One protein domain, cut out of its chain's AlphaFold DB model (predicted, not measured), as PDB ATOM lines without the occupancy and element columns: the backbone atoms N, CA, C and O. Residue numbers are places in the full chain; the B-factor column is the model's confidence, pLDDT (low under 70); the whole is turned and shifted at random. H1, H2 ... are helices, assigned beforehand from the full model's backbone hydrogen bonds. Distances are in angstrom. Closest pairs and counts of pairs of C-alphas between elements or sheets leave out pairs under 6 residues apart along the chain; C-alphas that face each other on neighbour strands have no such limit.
ATOM      1  N   ARG A   2      50.406  34.244  12.649       47.69
ATOM      2  CA  ARG A   2      49.739  33.510  13.764       47.69
ATOM      3  C   ARG A   2      49.630  34.288  15.091       47.69
ATOM      4  O   ARG A   2      48.713  34.030  15.864       47.69
ATOM      5  N   GLU A   3      50.528  35.235  15.358       45.75
ATOM      6  CA  GLU A   3      50.506  36.017  16.610       45.75
ATOM      7  C   GLU A   3      49.463  37.147  16.588       45.75
ATOM      8  O   GLU A   3      48.743  37.341  17.565       45.75
ATOM      9  N   GLU A   4      49.265  37.809  15.446       42.34
ATOM     10  CA  GLU A   4      48.227  38.845  15.286       42.34
ATOM     11  C   GLU A   4      46.798  38.279  15.398       42.34
ATOM     12  O   GLU A   4      45.887  38.960  15.877       42.34
ATOM     13  N   THR A   5      46.593  37.004  15.042       49.50
ATOM     14  CA  THR A   5      45.306  36.311  15.225       49.50
ATOM     15  C   THR A   5      44.996  35.987  16.687       49.50
ATOM     16  O   THR A   5      43.826  35.960  17.057       49.50
ATOM     17  N   ALA A   6      46.008  35.772  17.534       48.22
ATOM     18  CA  ALA A   6      45.796  35.511  18.958       48.22
ATOM     19  C   ALA A   6      45.429  36.799  19.711       48.22
ATOM     20  O   ALA A   6      44.507  36.801  20.522       48.22
ATOM     21  N   ILE A   7      46.094  37.910  19.381       46.25
ATOM     22  CA  ILE A   7      45.835  39.225  19.985       46.25
ATOM     23  C   ILE A   7      44.444  39.736  19.582       46.25
ATOM     24  O   ILE A   7      43.666  40.144  20.440       46.25
ATOM     25  N   SER A   8      44.068  39.633  18.303       44.69
ATOM     26  CA  SER A   8      42.725  40.020  17.836       44.69
ATOM     27  C   SER A   8      41.604  39.100  18.348       44.69
ATOM     28  O   SER A   8      40.509  39.587  18.628       44.69
ATOM     29  N   GLN A   9      41.862  37.801  18.565       48.47
ATOM     30  CA  GLN A   9      40.935  36.915  19.290       48.47
ATOM     31  C   GLN A   9      40.775  37.316  20.762       48.47
ATOM     32  O   GLN A   9      39.659  37.271  21.281       48.47
ATOM     33  N   PHE A  10      41.858  37.746  21.417       44.59
ATOM     34  CA  PHE A  10      41.829  38.223  22.798       44.59
ATOM     35  C   PHE A  10      41.020  39.522  22.920       44.59
ATOM     36  O   PHE A  10      40.113  39.597  23.741       44.59
ATOM     37  N   PHE A  11      41.247  40.509  22.045       44.94
ATOM     38  CA  PHE A  11      40.471  41.758  22.016       44.94
ATOM     39  C   PHE A  11      39.008  41.554  21.571       44.94
ATOM     40  O   PHE A  11      38.109  42.214  22.091       44.94
ATOM     41  N   GLY A  12      38.735  40.591  20.682       47.56
ATOM     42  CA  GLY A  12      37.377  40.210  20.283       47.56
ATOM     43  C   GLY A  12      36.542  39.612  21.423       47.56
ATOM     44  O   GLY A  12      35.333  39.840  21.473       47.56
ATOM     45  N   ALA A  13      37.174  38.919  22.377       49.62
ATOM     46  CA  ALA A  13      36.512  38.412  23.582       49.62
ATOM     47  C   ALA A  13      36.046  39.537  24.527       49.62
ATOM     48  O   ALA A  13      35.006  39.398  25.165       49.62
ATOM     49  N   PHE A  14      36.754  40.673  24.565       51.38
ATOM     50  CA  PHE A  14      36.359  41.841  25.366       51.38
ATOM     51  C   PHE A  14      35.237  42.669  24.722       51.38
ATOM     52  O   PHE A  14      34.435  43.268  25.432       51.38
ATOM     53  N   SER A  15      35.128  42.670  23.388       51.12
ATOM     54  CA  SER A  15      34.117  43.455  22.655       51.12
ATOM     55  C   SER A  15      32.669  42.941  22.769       51.12
ATOM     56  O   SER A  15      31.748  43.604  22.298       51.12
ATOM     57  N   GLY A  16      32.459  41.775  23.391       58.97
ATOM     58  CA  GLY A  16      31.145  41.148  23.576       58.97
ATOM     59  C   GLY A  16      30.739  40.929  25.034       58.97
ATOM     60  O   GLY A  16      29.772  40.205  25.258       58.97
ATOM     61  N   ILE A  17      31.473  41.501  25.999       62.91
ATOM     62  CA  ILE A  17      31.157  41.376  27.429       62.91
ATOM     63  C   ILE A  17      29.864  42.135  27.697       62.91
ATOM     64  O   ILE A  17      29.814  43.364  27.636       62.91
ATOM     65  N   GLN A  18      28.804  41.389  27.978       75.12
ATOM     66  CA  GLN A  18      27.539  41.964  28.381       75.12
ATOM     67  C   GLN A  18      27.590  42.287  29.879       75.12
ATOM     68  O   GLN A  18      28.333  41.671  30.646       75.12
ATOM     69  N   TRP A  19      26.790  43.251  30.342       78.38
ATOM     70  CA  TRP A  19      26.726  43.556  31.777       78.38
ATOM     71  C   TRP A  19      26.254  42.336  32.592       78.38
ATOM     72  O   TRP A  19      26.611  42.209  33.762       78.38
ATOM     73  N   GLN A  20      25.514  41.417  31.957       79.75
ATOM     74  CA  GLN A  20      25.141  40.117  32.508       79.75
ATOM     75  C   GLN A  20      26.366  39.266  32.859       79.75
ATOM     76  O   GLN A  20      26.366  38.654  33.918       79.75
ATOM     77  N   ASP A  21      27.420  39.268  32.034       79.88
ATOM     78  CA  ASP A  21      28.644  38.502  32.306       79.88
ATOM     79  C   ASP A  21      29.361  39.046  33.550       79.88
ATOM     80  O   ASP A  21      29.821  38.292  34.406       79.88
ATOM     81  N   ILE A  22      29.402  40.375  33.692       82.62
ATOM     82  CA  ILE A  22      29.969  41.039  34.873       82.62
ATOM     83  C   ILE A  22      29.131  40.712  36.116       82.62
ATOM     84  O   ILE A  22      29.684  40.349  37.155       82.62
ATOM     85  N   ALA A  23      27.802  40.817  36.016       86.25
ATOM     86  CA  ALA A  23      26.890  40.488  37.107       86.25
ATOM     87  C   ALA A  23      27.019  39.017  37.535       86.25
ATOM     88  O   ALA A  23      27.040  38.740  38.733       86.25
ATOM     89  N   ASP A  24      27.171  38.100  36.579       82.25
ATOM     90  CA  ASP A  24      27.340  36.669  36.829       82.25
ATOM     91  C   ASP A  24      28.667  36.377  37.548       82.25
ATOM     92  O   ASP A  24      28.678  35.729  38.596       82.25
ATOM     93  N   ILE A  25      29.782  36.966  37.094       86.12
ATOM     94  CA  ILE A  25      31.085  36.846  37.770       86.12
ATOM     95  C   ILE A  25      30.998  37.344  39.218       86.12
ATOM     96  O   ILE A  25      31.484  36.670  40.133       86.12
ATOM     97  N   PHE A  26      30.380  38.505  39.457       88.38
ATOM     98  CA  PHE A  26      30.229  39.046  40.811       88.38
ATOM     99  C   PHE A  26      29.326  38.177  41.688       88.38
ATOM    100  O   PHE A  26      29.676  37.908  42.841       88.38
ATOM    101  N   LEU A  27      28.192  37.717  41.155       86.00
ATOM    102  CA  LEU A  27      27.249  36.866  41.871       86.00
ATOM    103  C   LEU A  27      27.899  35.535  42.262       86.00
ATOM    104  O   LEU A  27      27.884  35.166  43.438       86.00
ATOM    105  N   ILE A  28      28.530  34.848  41.309       85.00
ATOM    106  CA  ILE A  28      29.212  33.574  41.554       85.00
ATOM    107  C   ILE A  28      30.382  33.775  42.522       85.00
ATOM    108  O   ILE A  28      30.543  32.982  43.450       85.00
ATOM    109  N   THR A  29      31.163  34.854  42.384       84.19
ATOM    110  CA  THR A  29      32.247  35.177  43.332       84.19
ATOM    111  C   THR A  29      31.711  35.363  44.745       84.19
ATOM    112  O   THR A  29      32.276  34.818  45.694       84.19
ATOM    113  N   PHE A  30      30.607  36.097  44.906       85.62
ATOM    114  CA  PHE A  30      29.972  36.286  46.206       85.62
ATOM    115  C   PHE A  30      29.496  34.955  46.800       85.62
ATOM    116  O   PHE A  30      29.776  34.677  47.970       85.62
ATOM    117  N   ILE A  31      28.828  34.113  46.004       80.19
ATOM    118  CA  ILE A  31      28.347  32.793  46.432       80.19
ATOM    119  C   ILE A  31      29.520  31.890  46.835       80.19
ATOM    120  O   ILE A  31      29.509  31.344  47.937       80.19
ATOM    121  N   LEU A  32      30.559  31.768  46.001       81.00
ATOM    122  CA  LEU A  32      31.728  30.937  46.309       81.00
ATOM    123  C   LEU A  32      32.508  31.450  47.517       81.00
ATOM    124  O   LEU A  32      32.968  30.645  48.322       81.00
ATOM    125  N   TYR A  33      32.634  32.765  47.689       81.12
ATOM    126  CA  TYR A  33      33.264  33.330  48.878       81.12
ATOM    127  C   TYR A  33      32.465  33.011  50.149       81.12
ATOM    128  O   TYR A  33      33.038  32.617  51.167       81.12
ATOM    129  N   ARG A  34      31.130  33.134  50.099       78.12
ATOM    130  CA  ARG A  34      30.250  32.748  51.215       78.12
ATOM    131  C   ARG A  34      30.367  31.260  51.534       78.12
ATOM    132  O   ARG A  34      30.469  30.910  52.708       78.12
ATOM    133  N   LEU A  35      30.404  30.417  50.507       74.69
ATOM    134  CA  LEU A  35      30.598  28.977  50.636       74.69
ATOM    135  C   LEU A  35      31.967  28.647  51.252       74.69
ATOM    136  O   LEU A  35      32.046  27.841  52.174       74.69
ATOM    137  N   TYR A  36      33.032  29.321  50.806       78.62
ATOM    138  CA  TYR A  36      34.374  29.176  51.368       78.62
ATOM    139  C   TYR A  36      34.391  29.494  52.863       78.62
ATOM    140  O   TYR A  36      34.859  28.672  53.642       78.62
ATOM    141  N   LEU A  37      33.848  30.647  53.276       73.12
ATOM    142  CA  LEU A  37      33.801  31.031  54.693       73.12
ATOM    143  C   LEU A  37      33.029  30.022  55.549       73.12
ATOM    144  O   LEU A  37      33.339  29.855  56.723       73.12
ATOM    145  N   TRP A  38      32.014  29.378  54.973       66.06
ATOM    146  CA  TRP A  38      31.200  28.391  55.671       66.06
ATOM    147  C   TRP A  38      31.922  27.045  55.842       66.06
ATOM    148  O   TRP A  38      31.755  26.381  56.860       66.06
ATOM    149  N   ILE A  39      32.772  26.674  54.881       69.81
ATOM    150  CA  ILE A  39      33.548  25.425  54.888       69.81
ATOM    151  C   ILE A  39      34.929  25.606  55.553       69.81
ATOM    152  O   ILE A  39      35.575  24.629  55.948       69.81
ATOM    153  N   GLN A  40      35.409  26.843  55.699       70.19
ATOM    154  CA  GLN A  40      36.725  27.147  56.253       70.19
ATOM    155  C   GLN A  40      36.873  26.595  57.680       70.19
ATOM    156  O   GLN A  40      36.057  26.859  58.554       70.19
ATOM    157  N   GLY A  41      37.942  25.827  57.913       63.47
ATOM    158  CA  GLY A  41      38.222  25.199  59.211       63.47
ATOM    159  C   GLY A  41      37.594  23.814  59.402       63.47
ATOM    160  O   GLY A  41      37.957  23.113  60.342       63.47
ATOM    161  N   THR A  42      36.726  23.369  58.489       75.19
ATOM    162  CA  THR A  42      36.103  22.038  58.561       75.19
ATOM    163  C   THR A  42      36.938  20.961  57.857       75.19
ATOM    164  O   THR A  42      37.816  21.241  57.032       75.19
ATOM    165  N   ARG A  43      36.620  19.686  58.128       72.38
ATOM    166  CA  ARG A  43      37.164  18.537  57.373       72.38
ATOM    167  C   ARG A  43      36.834  18.623  55.879       72.38
ATOM    168  O   ARG A  43      37.638  18.178  55.059       72.38
ATOM    169  N   ALA A  44      35.713  19.254  55.526       77.19
ATOM    170  CA  ALA A  44      35.265  19.404  54.150       77.19
ATOM    171  C   ALA A  44      36.257  20.205  53.291       77.19
ATOM    172  O   ALA A  44      36.471  19.859  52.132       77.19
ATOM    173  N   LEU A  45      36.956  21.196  53.866       79.25
ATOM    174  CA  LEU A  45      37.979  21.954  53.139       79.25
ATOM    175  C   LEU A  45      39.149  21.061  52.691       79.25
ATOM    176  O   LEU A  45      39.631  21.191  51.568       79.25
ATOM    177  N   ARG A  46      39.598  20.135  53.550       80.44
ATOM    178  CA  ARG A  46      40.696  19.207  53.217       80.44
ATOM    179  C   ARG A  46      40.294  18.264  52.086       80.44
ATOM    180  O   ARG A  46      41.087  18.028  51.179       80.44
ATOM    181  N   ILE A  47      39.057  17.769  52.124       85.06
ATOM    182  CA  ILE A  47      38.502  16.908  51.077       85.06
ATOM    183  C   ILE A  47      38.373  17.690  49.766       85.06
ATOM    184  O   ILE A  47      38.798  17.195  48.728       85.06
ATOM    185  N   LEU A  48      37.884  18.933  49.805       84.38
ATOM    186  CA  LEU A  48      37.783  19.790  48.623       84.38
ATOM    187  C   LEU A  48      39.148  20.024  47.962       84.38
ATOM    188  O   LEU A  48      39.261  19.915  46.744       84.38
ATOM    189  N   ILE A  49      40.192  20.298  48.753       85.38
ATOM    190  CA  ILE A  49      41.566  20.447  48.250       85.38
ATOM    191  C   ILE A  49      42.057  19.141  47.607       85.38
ATOM    192  O   ILE A  49      42.636  19.180  46.523       85.38
ATOM    193  N   ALA A  50      41.801  17.987  48.233       88.31
ATOM    194  CA  ALA A  50      42.177  16.685  47.682       88.31
ATOM    195  C   ALA A  50      41.462  16.386  46.352       88.31
ATOM    196  O   ALA A  50      42.099  15.947  45.394       88.31
ATOM    197  N   LEU A  51      40.161  16.687  46.262       90.44
ATOM    198  CA  LEU A  51      39.390  16.578  45.023       90.44
ATOM    199  C   LEU A  51      39.939  17.525  43.949       90.44
ATOM    200  O   LEU A  51      40.199  17.100  42.827       90.44
ATOM    201  N   ALA A  52      40.189  18.791  44.284       88.56
ATOM    202  CA  ALA A  52      40.749  19.757  43.342       88.56
ATOM    203  C   ALA A  52      42.123  19.316  42.806       88.56
ATOM    204  O   ALA A  52      42.369  19.406  41.603       88.56
ATOM    205  N   ALA A  53      42.995  18.779  43.667       91.81
ATOM    206  CA  ALA A  53      44.299  18.243  43.274       91.81
ATOM    207  C   ALA A  53      44.169  17.042  42.323       91.81
ATOM    208  O   ALA A  53      44.858  16.975  41.305       91.81
ATOM    209  N   LEU A  54      43.239  16.125  42.605       92.44
ATOM    210  CA  LEU A  54      42.919  15.033  41.688       92.44
ATOM    211  C   LEU A  54      42.386  15.563  40.345       92.44
ATOM    212  O   LEU A  54      42.628  14.970  39.293       92.44
ATOM    213  N   GLY A  55      41.667  16.690  40.366       91.69
ATOM    214  CA  GLY A  55      41.035  17.281  39.178       91.69
ATOM    215  C   GLY A  55      42.078  17.881  38.269       91.69
ATOM    216  O   GLY A  55      42.081  17.643  37.061       91.69
ATOM    217  N   LEU A  56      43.031  18.568  38.889       92.38
ATOM    218  CA  LEU A  56      44.228  19.056  38.236       92.38
ATOM    219  C   LEU A  56      45.037  17.906  37.625       92.38
ATOM    220  O   LEU A  56      45.442  18.006  36.472       92.38
ATOM    221  N   LEU A  57      45.220  16.792  38.343       94.69
ATOM    222  CA  LEU A  57      45.909  15.611  37.812       94.69
ATOM    223  C   LEU A  57      45.198  15.041  36.573       94.69
ATOM    224  O   LEU A  57      45.848  14.752  35.570       94.69
ATOM    225  N   TYR A  58      43.868  14.915  36.616       93.25
ATOM    226  CA  TYR A  58      43.068  14.485  35.464       93.25
ATOM    227  C   TYR A  58      43.235  15.432  34.272       93.25
ATOM    228  O   TYR A  58      43.462  14.978  33.147       93.25
ATOM    229  N   PHE A  59      43.171  16.742  34.518       90.94
ATOM    230  CA  PHE A  59      43.366  17.758  33.490       90.94
ATOM    231  C   PHE A  59      44.761  17.663  32.860       90.94
ATOM    232  O   PHE A  59      44.874  17.635  31.635       90.94
ATOM    233  N   LEU A  60      45.809  17.539  33.679       93.75
ATOM    234  CA  LEU A  60      47.186  17.380  33.216       93.75
ATOM    235  C   LEU A  60      47.370  16.097  32.402       93.75
ATOM    236  O   LEU A  60      47.973  16.154  31.333       93.75
ATOM    237  N   ALA A  61      46.824  14.963  32.851       94.25
ATOM    238  CA  ALA A  61      46.878  13.693  32.123       94.25
ATOM    239  C   ALA A  61      46.190  13.782  30.751       94.25
ATOM    240  O   ALA A  61      46.728  13.314  29.749       94.25
ATOM    241  N   ARG A  62      45.019  14.427  30.692       92.62
ATOM    242  CA  ARG A  62      44.298  14.655  29.434       92.62
ATOM    243  C   ARG A  62      45.065  15.589  28.501       92.62
ATOM    244  O   ARG A  62      45.120  15.335  27.303       92.62
ATOM    245  N   TRP A  63      45.647  16.657  29.042       91.62
ATOM    246  CA  TRP A  63      46.419  17.631  28.271       91.62
ATOM    247  C   TRP A  63      47.704  17.029  27.684       91.62
ATOM    248  O   TRP A  63      48.032  17.282  26.530       91.62
ATOM    249  N   SER A  64      48.386  16.179  28.451       93.31
ATOM    250  CA  SER A  64      49.597  15.452  28.037       93.31
ATOM    251  C   SER A  64      49.320  14.220  27.164       93.31
ATOM    252  O   SER A  64      50.257  13.598  26.670       93.31
ATOM    253  N   GLY A  65      48.050  13.865  26.947       94.19
ATOM    254  CA  GLY A  65      47.659  12.751  26.083       94.19
ATOM    255  C   GLY A  65      47.833  11.361  26.705       94.19
ATOM    256  O   GLY A  65      47.848  10.374  25.972       94.19
ATOM    257  N   LEU A  66      47.944  11.241  28.036       96.81
ATOM    258  CA  LEU A  66      48.027   9.943  28.718       96.81
ATOM    259  C   LEU A  66      46.660   9.241  28.734       96.81
ATOM    260  O   LEU A  66      45.924   9.303  29.719       96.81
ATOM    261  N   VAL A  67      46.340   8.524  27.653       94.00
ATOM    262  CA  VAL A  67      45.023   7.894  27.431       94.00
ATOM    263  C   VAL A  67      44.596   6.987  28.591       94.00
ATOM    264  O   VAL A  67      43.511   7.171  29.144       94.00
ATOM    265  N   ILE A  68      45.450   6.041  29.001       95.62
ATOM    266  CA  ILE A  68      45.129   5.075  30.067       95.62
ATOM    267  C   ILE A  68      44.925   5.795  31.404       95.62
ATOM    268  O   ILE A  68      43.953   5.537  32.111       95.62
ATOM    269  N   THR A  69      45.805   6.739  31.744       94.56
ATOM    270  CA  THR A  69      45.697   7.525  32.978       94.56
ATOM    271  C   THR A  69      44.423   8.362  32.991       94.56
ATOM    272  O   THR A  69      43.736   8.398  34.008       94.56
ATOM    273  N   THR A  70      44.057   8.993  31.869       94.69
ATOM    274  CA  THR A  70      42.792   9.727  31.742       94.69
ATOM    275  C   THR A  70      41.592   8.810  31.972       94.69
ATOM    276  O   THR A  70      40.687   9.195  32.708       94.69
ATOM    277  N   TRP A  71      41.592   7.599  31.403       95.31
ATOM    278  CA  TRP A  71      40.515   6.625  31.609       95.31
ATOM    279  C   TRP A  71      40.412   6.187  33.070       95.31
ATOM    280  O   TRP A  71      39.331   6.254  33.650       95.31
ATOM    281  N   ILE A  72      41.530   5.803  33.696       96.12
ATOM    282  CA  ILE A  72      41.561   5.398  35.110       96.12
ATOM    283  C   ILE A  72      41.051   6.531  36.003       96.12
ATOM    284  O   ILE A  72      40.173   6.312  36.836       96.12
ATOM    285  N   LEU A  73      41.562   7.749  35.810       94.56
ATOM    286  CA  LEU A  73      41.138   8.906  36.591       94.56
ATOM    287  C   LEU A  73      39.656   9.229  36.366       94.56
ATOM    288  O   LEU A  73      38.978   9.592  37.319       94.56
ATOM    289  N   GLN A  74      39.122   9.051  35.155       92.69
ATOM    290  CA  GLN A  74      37.699   9.244  34.867       92.69
ATOM    291  C   GLN A  74      36.799   8.253  35.624       92.69
ATOM    292  O   GLN A  74      35.778   8.664  36.173       92.69
ATOM    293  N   TYR A  75      37.167   6.971  35.695       94.50
ATOM    294  CA  TYR A  75      36.427   6.001  36.514       94.50
ATOM    295  C   TYR A  75      36.563   6.302  38.010       94.50
ATOM    296  O   TYR A  75      35.574   6.262  38.745       94.50
ATOM    297  N   LEU A  76      37.769   6.663  38.453       94.56
ATOM    298  CA  LEU A  76      38.032   7.050  39.837       94.56
ATOM    299  C   LEU A  76      37.170   8.253  40.259       94.56
ATOM    300  O   LEU A  76      36.620   8.247  41.358       94.56
ATOM    301  N   TRP A  77      36.985   9.237  39.371       90.94
ATOM    302  CA  TRP A  77      36.098  10.383  39.580       90.94
ATOM    303  C   TRP A  77      34.663   9.982  39.917       90.94
ATOM    304  O   TRP A  77      34.083  10.527  40.855       90.94
ATOM    305  N   ALA A  78      34.102   9.018  39.184       89.94
ATOM    306  CA  ALA A  78      32.740   8.545  39.415       89.94
ATOM    307  C   ALA A  78      32.594   7.874  40.792       89.94
ATOM    308  O   ALA A  78      31.655   8.175  41.527       89.94
ATOM    309  N   VAL A  79      33.547   7.015  41.175       95.06
ATOM    310  CA  VAL A  79      33.541   6.326  42.480       95.06
ATOM    311  C   VAL A  79      33.697   7.319  43.630       95.06
ATOM    312  O   VAL A  79      32.959   7.259  44.615       95.06
ATOM    313  N   ILE A  80      34.629   8.264  43.500       92.75
ATOM    314  CA  ILE A  80      34.866   9.292  44.513       92.75
ATOM    315  C   ILE A  80      33.630  10.160  44.716       92.75
ATOM    316  O   ILE A  80      33.304  10.461  45.859       92.75
ATOM    317  N   LEU A  81      32.914  10.530  43.650       90.38
ATOM    318  CA  LEU A  81      31.690  11.323  43.769       90.38
ATOM    319  C   LEU A  81      30.644  10.616  44.643       90.38
ATOM    320  O   LEU A  81      30.055  11.250  45.515       90.38
ATOM    321  N   VAL A  82      30.467   9.301  44.475       92.19
ATOM    322  CA  VAL A  82      29.560   8.504  45.319       92.19
ATOM    323  C   VAL A  82      30.025   8.501  46.778       92.19
ATOM    324  O   VAL A  82      29.231   8.793  47.669       92.19
ATOM    325  N   ILE A  83      31.310   8.230  47.033       92.94
ATOM    326  CA  ILE A  83      31.879   8.222  48.394       92.94
ATOM    327  C   ILE A  83      31.715   9.590  49.067       92.94
ATOM    328  O   ILE A  83      31.320   9.665  50.225       92.94
ATOM    329  N   VAL A  84      31.992  10.669  48.335       88.81
ATOM    330  CA  VAL A  84      31.838  12.054  48.793       88.81
ATOM    331  C   VAL A  84      30.392  12.301  49.216       88.81
ATOM    332  O   VAL A  84      30.177  12.741  50.337       88.81
ATOM    333  N   VAL A  85      29.398  11.959  48.391       88.31
ATOM    334  CA  VAL A  85      27.977  12.131  48.752       88.31
ATOM    335  C   VAL A  85      27.609  11.357  50.020       88.31
ATOM    336  O   VAL A  85      26.913  11.899  50.874       88.31
ATOM    337  N   VAL A  86      28.094  10.120  50.170       88.94
ATOM    338  CA  VAL A  86      27.838   9.299  51.365       88.94
ATOM    339  C   VAL A  86      28.476   9.914  52.612       88.94
ATOM    340  O   VAL A  86      27.821  10.018  53.644       88.94
ATOM    341  N   ILE A  87      29.733  10.358  52.526       84.38
ATOM    342  CA  ILE A  87      30.440  10.990  53.649       84.38
ATOM    343  C   ILE A  87      29.785  12.322  54.026       84.38
ATOM    344  O   ILE A  87      29.639  12.602  55.209       84.38
ATOM    345  N   PHE A  88      29.370  13.117  53.036       83.00
ATOM    346  CA  PHE A  88      28.753  14.431  53.241       83.00
ATOM    347  C   PHE A  88      27.240  14.387  53.466       83.00
ATOM    348  O   PHE A  88      26.579  15.430  53.451       83.00
ATOM    349  N   GLN A  89      26.656  13.204  53.657       85.75
ATOM    350  CA  GLN A  89      25.217  13.070  53.854       85.75
ATOM    351  C   GLN A  89      24.737  13.882  55.071       85.75
ATOM    352  O   GLN A  89      23.684  14.521  55.006       85.75
ATOM    353  N   SER A  90      25.514  13.890  56.163       74.81
ATOM    354  CA  SER A  90      25.248  14.683  57.369       74.81
ATOM    355  C   SER A  90      25.276  16.184  57.094       74.81
ATOM    356  O   SER A  90      24.368  16.908  57.486       74.81
ATOM    357  N   GLU A  91      26.279  16.663  56.371       78.69
ATOM    358  CA  GLU A  91      26.489  18.076  56.080       78.69
ATOM    359  C   GLU A  91      25.383  18.611  55.170       78.69
ATOM    360  O   GLU A  91      24.848  19.690  55.422       78.69
ATOM    361  N   ILE A  92      24.989  17.840  54.148       76.81
ATOM    362  CA  ILE A  92      23.856  18.180  53.279       76.81
ATOM    363  C   ILE A  92      22.586  18.305  54.122       76.81
ATOM    364  O   ILE A  92      21.879  19.307  54.018       76.81
ATOM    365  N   ARG A  93      22.320  17.338  55.009       77.00
ATOM    366  CA  ARG A  93      21.171  17.397  55.922       77.00
ATOM    367  C   ARG A  93      21.194  18.670  56.773       77.00
ATOM    368  O   ARG A  93      20.210  19.407  56.773       77.00
ATOM    369  N   GLN A  94      22.324  18.976  57.411       66.44
ATOM    370  CA  GLN A  94      22.481  20.174  58.241       66.44
ATOM    371  C   GLN A  94      22.232  21.470  57.451       66.44
ATOM    372  O   GLN A  94      21.653  22.417  57.984       66.44
ATOM    373  N   VAL A  95      22.636  21.541  56.176       68.75
ATOM    374  CA  VAL A  95      22.335  22.694  55.305       68.75
ATOM    375  C   VAL A  95      20.845  22.856  55.102       68.75
ATOM    376  O   VAL A  95      20.334  23.960  55.282       68.75
ATOM    377  N   LEU A  96      20.152  21.780  54.734       70.00
ATOM    378  CA  LEU A  96      18.714  21.829  54.480       70.00
ATOM    379  C   LEU A  96      17.941  22.199  55.751       70.00
ATOM    380  O   LEU A  96      17.015  23.005  55.699       70.00
ATOM    381  N   GLU A  97      18.363  21.683  56.904       64.62
ATOM    382  CA  GLU A  97      17.767  22.008  58.201       64.62
ATOM    383  C   GLU A  97      18.000  23.468  58.617       64.62
ATOM    384  O   GLU A  97      17.110  24.096  59.205       64.62
ATOM    385  N   ARG A  98      19.179  24.026  58.308       59.25
ATOM    386  CA  ARG A  98      19.510  25.447  58.521       59.25
ATOM    387  C   ARG A  98      18.786  26.362  57.530       59.25
ATOM    388  O   ARG A  98      18.417  27.472  57.894       59.25
ATOM    389  N   MET A  99      18.565  25.899  56.300       60.38
ATOM    390  CA  MET A  99      17.819  26.602  55.251       60.38
ATOM    391  C   MET A  99      16.303  26.393  55.338       60.38
ATOM    392  O   MET A  99      15.587  26.817  54.433       60.38
ATOM    393  N   SER A 100      15.797  25.776  56.414       52.72
ATOM    394  CA  SER A 100      14.360  25.627  56.640       52.72
ATOM    395  C   SER A 100      13.673  27.000  56.606       52.72
ATOM    396  O   SER A 100      13.916  27.826  57.496       52.72
ATOM    397  N   PRO A 101      12.777  27.252  55.628       55.97
ATOM    398  CA  PRO A 101      12.021  28.499  55.548       55.97
ATOM    399  C   PRO A 101      11.234  28.765  56.835       55.97
ATOM    400  O   PRO A 101      11.039  29.915  57.213       55.97
ATOM    401  N   ALA A 102      10.851  27.711  57.563       54.00
ATOM    402  CA  ALA A 102      10.146  27.827  58.832       54.00
ATOM    403  C   ALA A 102      10.936  28.640  59.874       54.00
ATOM    404  O   ALA A 102      10.333  29.462  60.548       54.00
ATOM    405  N   ARG A 103      12.274  28.522  59.957       52.22
ATOM    406  CA  ARG A 103      13.092  29.359  60.869       52.22
ATOM    407  C   ARG A 103      13.267  30.803  60.384       52.22
ATOM    408  O   ARG A 103      13.677  31.666  61.151       52.22
ATOM    409  N   PHE A 104      13.014  31.059  59.101       43.88
ATOM    410  CA  PHE A 104      13.061  32.397  58.512       43.88
ATOM    411  C   PHE A 104      11.741  33.161  58.720       43.88
ATOM    412  O   PHE A 104      11.763  34.385  58.835       43.88
ATOM    413  N   PHE A 105      10.609  32.445  58.797       45.53
ATOM    414  CA  PHE A 105       9.264  33.012  58.986       45.53
ATOM    415  C   PHE A 105       8.745  32.951  60.433       45.53
ATOM    416  O   PHE A 105       7.985  33.829  60.836       45.53
ATOM    417  N   ILE A 106       9.152  31.956  61.225       47.78
ATOM    418  CA  ILE A 106       8.867  31.885  62.664       47.78
ATOM    419  C   ILE A 106       9.923  32.745  63.359       47.78
ATOM    420  O   ILE A 106      11.115  32.585  63.108       47.78
ATOM    421  N   PRO A 277      41.285  35.082  50.673       74.94
ATOM    422  CA  PRO A 277      40.228  34.216  50.155       74.94
ATOM    423  C   PRO A 277      39.293  34.916  49.166       74.94
ATOM    424  O   PRO A 277      38.831  34.275  48.231       74.94
ATOM    425  N   LYS A 278      39.054  36.226  49.305       78.12
ATOM    426  CA  LYS A 278      38.250  36.986  48.332       78.12
ATOM    427  C   LYS A 278      38.927  37.034  46.967       78.12
ATOM    428  O   LYS A 278      38.278  36.797  45.954       78.12
ATOM    429  N   ILE A 279      40.233  37.305  46.955       82.62
ATOM    430  CA  ILE A 279      41.038  37.340  45.733       82.62
ATOM    431  C   ILE A 279      41.099  35.943  45.115       82.62
ATOM    432  O   ILE A 279      40.864  35.806  43.921       82.62
ATOM    433  N   VAL A 280      41.337  34.898  45.913       83.06
ATOM    434  CA  VAL A 280      41.373  33.510  45.424       83.06
ATOM    435  C   VAL A 280      40.030  33.093  44.821       83.06
ATOM    436  O   VAL A 280      40.016  32.551  43.719       83.06
ATOM    437  N   SER A 281      38.902  33.375  45.486       81.25
ATOM    438  CA  SER A 281      37.569  33.093  44.939       81.25
ATOM    439  C   SER A 281      37.323  33.849  43.633       81.25
ATOM    440  O   SER A 281      36.865  33.242  42.672       81.25
ATOM    441  N   PHE A 282      37.675  35.136  43.566       86.50
ATOM    442  CA  PHE A 282      37.520  35.931  42.348       86.50
ATOM    443  C   PHE A 282      38.381  35.398  41.196       86.50
ATOM    444  O   PHE A 282      37.876  35.195  40.097       86.50
ATOM    445  N   VAL A 283      39.663  35.108  41.446       85.44
ATOM    446  CA  VAL A 283      40.587  34.561  40.438       85.44
ATOM    447  C   VAL A 283      40.104  33.205  39.929       85.44
ATOM    448  O   VAL A 283      40.148  32.960  38.727       85.44
ATOM    449  N   LEU A 284      39.602  32.340  40.815       84.75
ATOM    450  CA  LEU A 284      39.052  31.040  40.438       84.75
ATOM    451  C   LEU A 284      37.817  31.183  39.537       84.75
ATOM    452  O   LEU A 284      37.753  30.538  38.493       84.75
ATOM    453  N   VAL A 285      36.859  32.036  39.920       85.38
ATOM    454  CA  VAL A 285      35.652  32.299  39.115       85.38
ATOM    455  C   VAL A 285      36.024  32.899  37.773       85.38
ATOM    456  O   VAL A 285      35.523  32.456  36.746       85.38
ATOM    457  N   PHE A 286      36.936  33.865  37.765       82.69
ATOM    458  CA  PHE A 286      37.385  34.518  36.547       82.69
ATOM    459  C   PHE A 286      38.099  33.542  35.600       82.69
ATOM    460  O   PHE A 286      37.806  33.516  34.407       82.69
ATOM    461  N   ALA A 287      38.977  32.678  36.122       81.31
ATOM    462  CA  ALA A 287      39.641  31.638  35.336       81.31
ATOM    463  C   ALA A 287      38.642  30.618  34.766       81.31
ATOM    464  O   ALA A 287      38.747  30.233  33.600       81.31
ATOM    465  N   LEU A 288      37.651  30.210  35.565       80.62
ATOM    466  CA  LEU A 288      36.588  29.308  35.125       80.62
ATOM    467  C   LEU A 288      35.717  29.956  34.042       80.62
ATOM    468  O   LEU A 288      35.420  29.319  33.032       80.62
ATOM    469  N   TRP A 289      35.355  31.228  34.218       82.38
ATOM    470  CA  TRP A 289      34.586  31.988  33.238       82.38
ATOM    471  C   TRP A 289      35.354  32.122  31.920       82.38
ATOM    472  O   TRP A 289      34.793  31.822  30.874       82.38
ATOM    473  N   LEU A 290      36.651  32.455  31.952       75.44
ATOM    474  CA  LEU A 290      37.495  32.503  30.749       75.44
ATOM    475  C   LEU A 290      37.563  31.152  30.031       75.44
ATOM    476  O   LEU A 290      37.488  31.094  28.802       75.44
ATOM    477  N   PHE A 291      37.682  30.061  30.789       73.88
ATOM    478  CA  PHE A 291      37.704  28.715  30.230       73.88
ATOM    479  C   PHE A 291      36.384  28.366  29.530       73.88
ATOM    480  O   PHE A 291      36.406  27.851  28.413       73.88
ATOM    481  N   ILE A 292      35.240  28.678  30.147       70.06
ATOM    482  CA  ILE A 292      33.905  28.383  29.601       70.06
ATOM    483  C   ILE A 292      33.564  29.318  28.432       70.06
ATOM    484  O   ILE A 292      33.151  28.855  27.367       70.06
ATOM    485  N   ALA A 293      33.789  30.623  28.588       65.81
ATOM    486  CA  ALA A 293      33.559  31.626  27.551       65.81
ATOM    487  C   ALA A 293      34.387  31.333  26.289       65.81
ATOM    488  O   ALA A 293      33.890  31.497  25.173       65.81
ATOM    489  N   GLY A 294      35.605  30.803  26.449       59.81
ATOM    490  CA  GLY A 294      36.448  30.351  25.341       59.81
ATOM    491  C   GLY A 294      35.887  29.159  24.549       59.81
ATOM    492  O   GLY A 294      36.287  28.954  23.401       59.81
ATOM    493  N   GLN A 295      34.950  28.383  25.110       56.91
ATOM    494  CA  GLN A 295      34.356  27.215  24.441       56.91
ATOM    495  C   GLN A 295      33.059  27.510  23.678       56.91
ATOM    496  O   GLN A 295      32.679  26.728  22.799       56.91
TER     497      GLN A 295
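What this domain is: This is residues 2 to 106 and 277 to 295 of the 361 residues of the protein "Diadenylate cyclase" of Deltaproteobacteria bacterium (UniProt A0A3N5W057). What shape does the model show? It is a loose, flat frame of two helix pairs that meet at a corner where H2 ends and H3 begins: H3 and H4 form a hairpin that touches near its turn, and H7 crosses H2. Which parts stick out? Residues 2 to 8 of H1 stick out at one end and residues 92 to 106, with most of H5 and the whole of H6, at the other. What is it built of? The printed part has 124 residues with seven named helices, H1 to H7 in chain order, and no named strand: the class is all helix. How spread out is it? It is loose, with a radius of gyration of the C-alphas of 19.0 A and spans of 61 by 43 by 21 A.

How they stand to each other: What does H2, residues 19 to 39, touch? It touches H7, residues 277 to 293, with the C-alphas of Thr 29 and Phe 282 closest at 5.4 A; they run opposite ways at a steep tilt of 45 degrees. H2 is close to but not clearly touching H3, residues 43 to 63, with the C-alphas of Ile 39 and Leu 45 closest at 5.9 A. How does H3 stand to H4, residues 67 to 87? They form a helical hairpin, opposite ways at a shallow tilt of 17 degrees, with the C-alphas of Arg 62 and Thr 70 closest at 5.6 A. H3 touches H4 with residues 58 to 62 alone, and H4 touches H3 with residues 67 to 74 alone. What of the other helices? H5, residues 89 to 98, meets H4 only through their link, and likewise H6, residues 101 to 105, meets H5 only through their link. H1, residues 2 to 14, touches no helix and is only just apart from H7, at 8.4 A. Are the helix backbones well formed? In H2 to H7 every O i to N i+4 pair is within hydrogen-bond range; in H1, 7 of 9 are.

Where its parts are: Where do the longest helices run? H2 runs 30.2 A from C-alpha 19 at (26.726, 43.556, 31.777), H3 runs 30.6 A, and H4 runs 30.2 A. Where are the ends? H1 begins at C-alpha 2, at (49.739, 33.510, 13.764), and H7, 23.7 A long, ends at C-alpha 293, at (33.559, 31.626, 27.551).

The domain as a whole: How large is it? The two C-alphas farthest apart, those of Arg 2 and Ile 106, are 63.8 A apart. Is the chain cut? Residues 107 to 276 are not printed, and C-alphas 106 and 277 are 33.8 A apart across the cut. The links printed whole, from H1 to H2 through H5 to H6, are tight. Where is confidence low? The mean pLDDT of the printed part is 76.8, and 34 residues are under 70, among them 2 to 17 and 97 to 106.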